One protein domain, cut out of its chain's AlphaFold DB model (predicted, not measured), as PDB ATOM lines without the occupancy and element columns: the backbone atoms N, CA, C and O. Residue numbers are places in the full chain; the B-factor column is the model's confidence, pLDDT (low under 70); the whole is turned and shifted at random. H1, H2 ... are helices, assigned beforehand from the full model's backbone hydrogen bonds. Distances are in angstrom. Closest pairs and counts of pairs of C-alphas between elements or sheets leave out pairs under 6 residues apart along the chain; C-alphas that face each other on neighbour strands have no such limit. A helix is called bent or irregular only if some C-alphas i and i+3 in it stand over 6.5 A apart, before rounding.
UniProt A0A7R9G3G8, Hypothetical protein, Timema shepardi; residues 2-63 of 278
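Overview. This is residues 2 to 63 of the 278 residues of the protein "Hypothetical protein" of Timema shepardi (UniProt A0A7R9G3G8). One long helix, H2, bent near its last residues, makes the length, and a shorter helix, H1, folds back over part of H2a in an open, lopsided V. The printed part has 62 residues, with two named helices in the order H1, H2 and no named strand: all helix. It is extended, with a radius of gyration of the C-alphas of 17.3 A, a rod spanning 57 by 24 by 9 A.

Along the chain. H2, residues 25 to 63, was assigned as one helix by its hydrogen bonds but is bent: C-alphas 52 and 55 are 7.2 A apart. Arm H2a, residues 25 to 52, is 40.2 A long from C-alpha 25 at (-17.188, 25.066, 18.025) to C-alpha 52 at (-4.422, 0.294, -10.913); arm H2b, residues 55 to 63, is 12.0 A long and ends with C-alpha 63 at (0.983, 5.249, -27.698). H1, residues 2 to 18, is 24.6 A long.

Arrangement. H2a and H2b stand at a steep tilt of 59 degrees. H1 and H2a are only just apart, their closest C-alphas 8.2 A from each other. H1 and H2b are apart. Every O i to N i+4 pair is within hydrogen-bond range in H1 and H2b, and 23 of 24 in H2a.

Size, cuts and confidence. The C-alphas farthest apart, of Thr 23 and Asp 63, are 57.6 A from each other. The printed part has no cut; the link from H1 to H2 is short. Model confidence is under 70 at residues 2 to 6, 15 to 27, 51 and 53 to 63.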
ATOM      1  N   VAL A   2       4.925  23.592  -8.731       50.31
ATOM      2  CA  VAL A   2       3.757  24.510  -8.763       50.31
ATOM      3  C   VAL A   2       2.473  23.905  -8.163       50.31
ATOM      4  O   VAL A   2       1.751  24.576  -7.429       50.31
ATOM      5  N   THR A   3       2.211  22.616  -8.391       61.81
ATOM      6  CA  THR A   3       1.050  21.893  -7.829       61.81
ATOM      7  C   THR A   3       1.125  21.688  -6.314       61.81
ATOM      8  O   THR A   3       0.100  21.648  -5.645       61.81
ATOM      9  N   MET A   4       2.336  21.596  -5.756       55.81
ATOM     10  CA  MET A   4       2.553  21.473  -4.310       55.81
ATOM     11  C   MET A   4       2.365  22.822  -3.614       55.81
ATOM     12  O   MET A   4       1.696  22.892  -2.591       55.81
ATOM     13  N   VAL A   5       2.884  23.906  -4.202       62.72
ATOM     14  CA  VAL A   5       2.739  25.264  -3.650       62.72
ATOM     15  C   VAL A   5       1.276  25.714  -3.660       62.72
ATOM     16  O   VAL A   5       0.798  26.240  -2.663       62.72
ATOM     17  N   THR A   6       0.539  25.442  -4.741       69.69
ATOM     18  CA  THR A   6      -0.897  25.770  -4.850       69.69
ATOM     19  C   THR A   6      -1.780  24.944  -3.912       69.69
ATOM     20  O   THR A   6      -2.749  25.465  -3.366       69.69
ATOM     21  N   MET A   7      -1.427  23.679  -3.664       72.38
ATOM     22  CA  MET A   7      -2.083  22.852  -2.646       72.38
ATOM     23  C   MET A   7      -1.847  23.394  -1.237       72.38
ATOM     24  O   MET A   7      -2.792  23.520  -0.465       72.38
ATOM     25  N   VAL A   8      -0.610  23.771  -0.904       73.50
ATOM     26  CA  VAL A   8      -0.272  24.308   0.425       73.50
ATOM     27  C   VAL A   8      -0.967  25.648   0.678       73.50
ATOM     28  O   VAL A   8      -1.496  25.856   1.769       73.50
ATOM     29  N   THR A   9      -1.040  26.538  -0.314       73.94
ATOM     30  CA  THR A   9      -1.734  27.827  -0.161       73.94
ATOM     31  C   THR A   9      -3.252  27.670  -0.053       73.94
ATOM     32  O   THR A   9      -3.867  28.341   0.774       73.94
ATOM     33  N   MET A  10      -3.856  26.745  -0.808       76.12
ATOM     34  CA  MET A  10      -5.275  26.384  -0.669       76.12
ATOM     35  C   MET A  10      -5.578  25.808   0.718       76.12
ATOM     36  O   MET A  10      -6.539  26.229   1.358       76.12
ATOM     37  N   VAL A  11      -4.736  24.901   1.222       75.06
ATOM     38  CA  VAL A  11      -4.892  24.315   2.563       75.06
ATOM     39  C   VAL A  11      -4.767  25.385   3.650       75.06
ATOM     40  O   VAL A  11      -5.578  25.403   4.572       75.06
ATOM     41  N   MET A  12      -3.820  26.318   3.527       74.44
ATOM     42  CA  MET A  12      -3.667  27.431   4.474       74.44
ATOM     43  C   MET A  12      -4.870  28.383   4.463       74.44
ATOM     44  O   MET A  12      -5.332  28.780   5.530       74.44
ATOM     45  N   MET A  13      -5.428  28.703   3.289       72.38
ATOM     46  CA  MET A  13      -6.653  29.510   3.203       72.38
ATOM     47  C   MET A  13      -7.854  28.801   3.831       72.38
ATOM     48  O   MET A  13      -8.628  29.431   4.546       72.38
ATOM     49  N   VAL A  14      -7.983  27.489   3.628       70.44
ATOM     50  CA  VAL A  14      -9.045  26.690   4.254       70.44
ATOM     51  C   VAL A  14      -8.884  26.669   5.777       70.44
ATOM     52  O   VAL A  14      -9.863  26.871   6.486       70.44
ATOM     53  N   MET A  15      -7.663  26.514   6.295       68.50
ATOM     54  CA  MET A  15      -7.396  26.562   7.742       68.50
ATOM     55  C   MET A  15      -7.674  27.947   8.344       68.50
ATOM     56  O   MET A  15      -8.203  28.035   9.451       68.50
ATOM     57  N   MET A  16      -7.376  29.021   7.606       64.69
ATOM     58  CA  MET A  16      -7.622  30.402   8.034       64.69
ATOM     59  C   MET A  16      -9.118  30.749   8.057       64.69
ATOM     60  O   MET A  16      -9.568  31.436   8.967       64.69
ATOM     61  N   VAL A  17      -9.908  30.215   7.118       67.38
ATOM     62  CA  VAL A  17     -11.379  30.357   7.102       67.38
ATOM     63  C   VAL A  17     -12.053  29.572   8.243       67.38
ATOM     64  O   VAL A  17     -13.171  29.893   8.636       67.38
ATOM     65  N   ILE A  18     -11.385  28.559   8.807       62.56
ATOM     66  CA  ILE A  18     -11.929  27.702   9.875       62.56
ATOM     67  C   ILE A  18     -11.689  28.279  11.288       62.56
ATOM     68  O   ILE A  18     -12.364  27.867  12.235       62.56
ATOM     69  N   TYR A  19     -10.782  29.246  11.459       66.44
ATOM     70  CA  TYR A  19     -10.420  29.800  12.770       66.44
ATOM     71  C   TYR A  19     -11.251  31.049  13.133       66.44
ATOM     72  O   TYR A  19     -10.713  32.147  13.230       66.44
ATOM     73  N   ASP A  20     -12.564  30.897  13.341       60.22
ATOM     74  CA  ASP A  20     -13.416  31.961  13.909       60.22
ATOM     75  C   ASP A  20     -13.976  31.535  15.292       60.22
ATOM     76  O   ASP A  20     -14.604  30.467  15.390       60.22
ATOM     77  N   PRO A  21     -13.733  32.281  16.395       65.88
ATOM     78  CA  PRO A  21     -13.843  31.748  17.745       65.88
ATOM     79  C   PRO A  21     -15.032  32.333  18.522       65.88
ATOM     80  O   PRO A  21     -14.833  33.186  19.375       65.88
ATOM     81  N   HIS A  22     -16.265  31.844  18.343       60.75
ATOM     82  CA  HIS A  22     -17.201  31.772  19.482       60.75
ATOM     83  C   HIS A  22     -18.432  30.884  19.217       60.75
ATOM     84  O   HIS A  22     -19.225  31.094  18.305       60.75
ATOM     85  N   THR A  23     -18.640  29.906  20.103       53.62
ATOM     86  CA  THR A  23     -19.887  29.149  20.384       53.62
ATOM     87  C   THR A  23     -20.442  28.123  19.383       53.62
ATOM     88  O   THR A  23     -21.130  27.206  19.827       53.62
ATOM     89  N   LYS A  24     -20.073  28.112  18.094       56.12
ATOM     90  CA  LYS A  24     -20.416  26.988  17.174       56.12
ATOM     91  C   LYS A  24     -19.379  25.856  17.128       56.12
ATOM     92  O   LYS A  24     -19.494  24.919  16.342       56.12
ATOM     93  N   ILE A  25     -18.399  25.898  18.027       61.56
ATOM     94  CA  ILE A  25     -17.188  25.066  18.025       61.56
ATOM     95  C   ILE A  25     -17.501  23.561  17.957       61.56
ATOM     96  O   ILE A  25     -16.868  22.862  17.169       61.56
ATOM     97  N   ARG A  26     -18.508  23.051  18.699       64.12
ATOM     98  CA  ARG A  26     -18.802  21.600  18.724       64.12
ATOM     99  C   ARG A  26     -19.359  21.030  17.418       64.12
ATOM    100  O   ARG A  26     -19.110  19.868  17.109       64.12
ATOM    101  N   THR A  27     -20.137  21.814  16.682       63.59
ATOM    102  CA  THR A  27     -20.767  21.363  15.431       63.59
ATOM    103  C   THR A  27     -19.834  21.617  14.250       63.59
ATOM    104  O   THR A  27     -19.730  20.775  13.359       63.59
ATOM    105  N   THR A  28     -19.074  22.718  14.294       73.31
ATOM    106  CA  THR A  28     -18.096  23.071  13.263       73.31
ATOM    107  C   THR A  28     -16.922  22.092  13.224       73.31
ATOM    108  O   THR A  28     -16.573  21.651  12.134       73.31
ATOM    109  N   TYR A  29     -16.370  21.646  14.369       75.94
ATOM    110  CA  TYR A  29     -15.259  20.676  14.339       75.94
ATOM    111  C   TYR A  29     -15.671  19.321  13.747       75.94
ATOM    112  O   TYR A  29     -14.864  18.646  13.115       75.94
ATOM    113  N   LYS A  30     -16.928  18.891  13.952       75.88
ATOM    114  CA  LYS A  30     -17.426  17.625  13.391       75.88
ATOM    115  C   LYS A  30     -17.539  17.720  11.875       75.88
ATOM    116  O   LYS A  30     -17.113  16.807  11.178       75.88
ATOM    117  N   ALA A  31     -18.074  18.833  11.371       76.75
ATOM    118  CA  ALA A  31     -18.198  19.078   9.939       76.75
ATOM    119  C   ALA A  31     -16.826  19.171   9.247       76.75
ATOM    120  O   ALA A  31     -16.638  18.575   8.187       76.75
ATOM    121  N   THR A  32     -15.845  19.841   9.864       80.69
ATOM    122  CA  THR A  32     -14.482  19.926   9.312       80.69
ATOM    123  C   THR A  32     -13.757  18.581   9.349       80.69
ATOM    124  O   THR A  32     -13.081  18.231   8.383       80.69
ATOM    125  N   LEU A  33     -13.946  17.780  10.404       81.81
ATOM    126  CA  LEU A  33     -13.361  16.440  10.507       81.81
ATOM    127  C   LEU A  33     -13.953  15.471   9.471       81.81
ATOM    128  O   LEU A  33     -13.211  14.702   8.865       81.81
ATOM    129  N   ILE A  34     -15.262  15.552   9.201       84.75
ATOM    130  CA  ILE A  34     -15.912  14.772   8.135       84.75
ATOM    131  C   ILE A  34     -15.384  15.194   6.758       84.75
ATOM    132  O   ILE A  34     -15.044  14.332   5.952       84.75
ATOM    133  N   LEU A  35     -15.255  16.496   6.487       85.56
ATOM    134  CA  LEU A  35     -14.748  16.988   5.201       85.56
ATOM    135  C   LEU A  35     -13.290  16.561   4.959       85.56
ATOM    136  O   LEU A  35     -12.957  16.130   3.856       85.56
ATOM    137  N   LEU A  36     -12.442  16.600   5.993       83.25
ATOM    138  CA  LEU A  36     -11.068  16.092   5.919       83.25
ATOM    139  C   LEU A  36     -11.011  14.579   5.679       83.25
ATOM    140  O   LEU A  36     -10.188  14.130   4.883       83.25
ATOM    141  N   LEU A  37     -11.885  13.798   6.320       86.38
ATOM    142  CA  LEU A  37     -11.983  12.353   6.085       86.38
ATOM    143  C   LEU A  37     -12.455  12.027   4.665       86.38
ATOM    144  O   LEU A  37     -11.923  11.116   4.037       86.38
ATOM    145  N   VAL A  38     -13.420  12.775   4.129       89.00
ATOM    146  CA  VAL A  38     -13.891  12.591   2.747       89.00
ATOM    147  C   VAL A  38     -12.795  12.964   1.751       89.00
ATOM    148  O   VAL A  38     -12.579  12.238   0.784       89.00
ATOM    149  N   PHE A  39     -12.061  14.052   1.996       85.50
ATOM    150  CA  PHE A  39     -10.961  14.467   1.130       85.50
ATOM    151  C   PHE A  39      -9.792  13.474   1.162       85.50
ATOM    152  O   PHE A  39      -9.252  13.131   0.110       85.50
ATOM    153  N   SER A  40      -9.424  12.960   2.340       83.94
ATOM    154  CA  SER A  40      -8.377  11.940   2.458       83.94
ATOM    155  C   SER A  40      -8.804  10.619   1.812       83.94
ATOM    156  O   SER A  40      -8.028  10.047   1.048       83.94
ATOM    157  N   ALA A  41     -10.052  10.183   2.010       85.06
ATOM    158  CA  ALA A  41     -10.609   9.012   1.337       85.06
ATOM    159  C   ALA A  41     -10.631   9.189  -0.189       85.06
ATOM    160  O   ALA A  41     -10.225   8.285  -0.915       85.06
ATOM    161  N   ALA A  42     -11.028  10.363  -0.689       87.56
ATOM    162  CA  ALA A  42     -10.996  10.678  -2.114       87.56
ATOM    163  C   ALA A  42      -9.563  10.669  -2.671       87.56
ATOM    164  O   ALA A  42      -9.334  10.120  -3.748       87.56
ATOM    165  N   MET A  43      -8.586  11.210  -1.933       85.56
ATOM    166  CA  MET A  43      -7.180  11.180  -2.342       85.56
ATOM    167  C   MET A  43      -6.640   9.741  -2.384       85.56
ATOM    168  O   MET A  43      -5.957   9.377  -3.339       85.56
ATOM    169  N   VAL A  44      -6.997   8.899  -1.409       86.62
ATOM    170  CA  VAL A  44      -6.628   7.474  -1.390       86.62
ATOM    171  C   VAL A  44      -7.288   6.723  -2.545       86.62
ATOM    172  O   VAL A  44      -6.605   5.996  -3.257       86.62
ATOM    173  N   LEU A  45      -8.582   6.924  -2.802       84.88
ATOM    174  CA  LEU A  45      -9.281   6.304  -3.934       84.88
ATOM    175  C   LEU A  45      -8.691   6.739  -5.278       84.88
ATOM    176  O   LEU A  45      -8.522   5.909  -6.173       84.88
ATOM    177  N   MET A  46      -8.331   8.016  -5.413       82.75
ATOM    178  CA  MET A  46      -7.651   8.535  -6.595       82.75
ATOM    179  C   MET A  46      -6.256   7.922  -6.739       82.75
ATOM    180  O   MET A  46      -5.909   7.501  -7.834       82.75
ATOM    181  N   ALA A  47      -5.484   7.784  -5.657       78.19
ATOM    182  CA  ALA A  47      -4.178   7.124  -5.669       78.19
ATOM    183  C   ALA A  47      -4.275   5.624  -6.003       78.19
ATOM    184  O   ALA A  47      -3.482   5.104  -6.779       78.19
ATOM    185  N   LEU A  48      -5.272   4.911  -5.476       79.81
ATOM    186  CA  LEU A  48      -5.518   3.504  -5.810       79.81
ATOM    187  C   LEU A  48      -5.953   3.342  -7.269       79.81
ATOM    188  O   LEU A  48      -5.533   2.401  -7.946       79.81
ATOM    189  N   SER A  49      -6.766   4.275  -7.765       76.00
ATOM    190  CA  SER A  49      -7.182   4.312  -9.166       76.00
ATOM    191  C   SER A  49      -5.997   4.636 -10.069       76.00
ATOM    192  O   SER A  49      -5.771   3.928 -11.042       76.00
ATOM    193  N   THR A  50      -5.159   5.617  -9.731       73.44
ATOM    194  CA  THR A  50      -3.946   5.871 -10.512       73.44
ATOM    195  C   THR A  50      -3.005   4.684 -10.454       73.44
ATOM    196  O   THR A  50      -2.500   4.340 -11.502       73.44
ATOM    197  N   MET A  51      -2.831   3.989  -9.325       69.88
ATOM    198  CA  MET A  51      -1.993   2.782  -9.232       69.88
ATOM    199  C   MET A  51      -2.504   1.628 -10.102       69.88
ATOM    200  O   MET A  51      -1.719   1.016 -10.826       69.88
ATOM    201  N   LYS A  52      -3.814   1.345 -10.077       71.19
ATOM    202  CA  LYS A  52      -4.422   0.294 -10.913       71.19
ATOM    203  C   LYS A  52      -4.339   0.625 -12.401       71.19
ATOM    204  O   LYS A  52      -4.021  -0.242 -13.208       71.19
ATOM    205  N   TRP A  53      -4.584   1.883 -12.752       63.97
ATOM    206  CA  TRP A  53      -4.639   2.338 -14.138       63.97
ATOM    207  C   TRP A  53      -3.291   2.874 -14.626       63.97
ATOM    208  O   TRP A  53      -3.165   3.228 -15.790       63.97
ATOM    209  N   HIS A  54      -2.256   2.918 -13.782       69.50
ATOM    210  CA  HIS A  54      -0.960   3.516 -14.116       69.50
ATOM    211  C   HIS A  54      -0.347   2.844 -15.339       69.50
ATOM    212  O   HIS A  54       0.298   3.502 -16.149       69.50
ATOM    213  N   LEU A  55      -0.564   1.535 -15.488       63.69
ATOM    214  CA  LEU A  55      -0.056   0.767 -16.613       63.69
ATOM    215  C   LEU A  55      -0.815   1.081 -17.903       63.69
ATOM    216  O   LEU A  55      -0.183   1.322 -18.926       63.69
ATOM    217  N   GLU A  56      -2.144   1.165 -17.845       67.44
ATOM    218  CA  GLU A  56      -2.973   1.563 -18.987       67.44
ATOM    219  C   GLU A  56      -2.724   3.013 -19.390       67.44
ATOM    220  O   GLU A  56      -2.563   3.295 -20.570       67.44
ATOM    221  N   ILE A  57      -2.590   3.918 -18.418       65.31
ATOM    222  CA  ILE A  57      -2.248   5.324 -18.639       65.31
ATOM    223  C   ILE A  57      -0.833   5.436 -19.205       65.31
ATOM    224  O   ILE A  57      -0.625   6.214 -20.126       65.31
ATOM    225  N   ARG A  58       0.146   4.652 -18.728       65.94
ATOM    226  CA  ARG A  58       1.499   4.631 -19.313       65.94
ATOM    227  C   ARG A  58       1.506   4.088 -20.732       65.94
ATOM    228  O   ARG A  58       2.225   4.636 -21.560       65.94
ATOM    229  N   LEU A  59       0.736   3.040 -21.015       65.62
ATOM    230  CA  LEU A  59       0.587   2.495 -22.364       65.62
ATOM    231  C   LEU A  59      -0.107   3.510 -23.278       65.62
ATOM    232  O   LEU A  59       0.410   3.810 -24.343       65.62
ATOM    233  N   PHE A  60      -1.193   4.126 -22.817       66.19
ATOM    234  CA  PHE A  60      -1.914   5.168 -23.542       66.19
ATOM    235  C   PHE A  60      -1.039   6.399 -23.789       66.19
ATOM    236  O   PHE A  60      -1.003   6.921 -24.898       66.19
ATOM    237  N   LEU A  61      -0.283   6.851 -22.787       64.38
ATOM    238  CA  LEU A  61       0.630   7.984 -22.912       64.38
ATOM    239  C   LEU A  61       1.803   7.646 -23.840       64.38
ATOM    240  O   LEU A  61       2.205   8.487 -24.634       64.38
ATOM    241  N   LYS A  62       2.318   6.413 -23.802       66.81
ATOM    242  CA  LYS A  62       3.346   5.924 -24.731       66.81
ATOM    243  C   LYS A  62       2.819   5.820 -26.164       66.81
ATOM    244  O   LYS A  62       3.535   6.202 -27.077       66.81
ATOM    245  N   ASP A  63       1.590   5.361 -26.368       63.88
ATOM    246  CA  ASP A  63       0.983   5.249 -27.698       63.88
ATOM    247  C   ASP A  63       0.554   6.615 -28.264       63.88
ATOM    248  O   ASP A  63       0.587   6.820 -29.473       63.88
TER     249      ASP A  63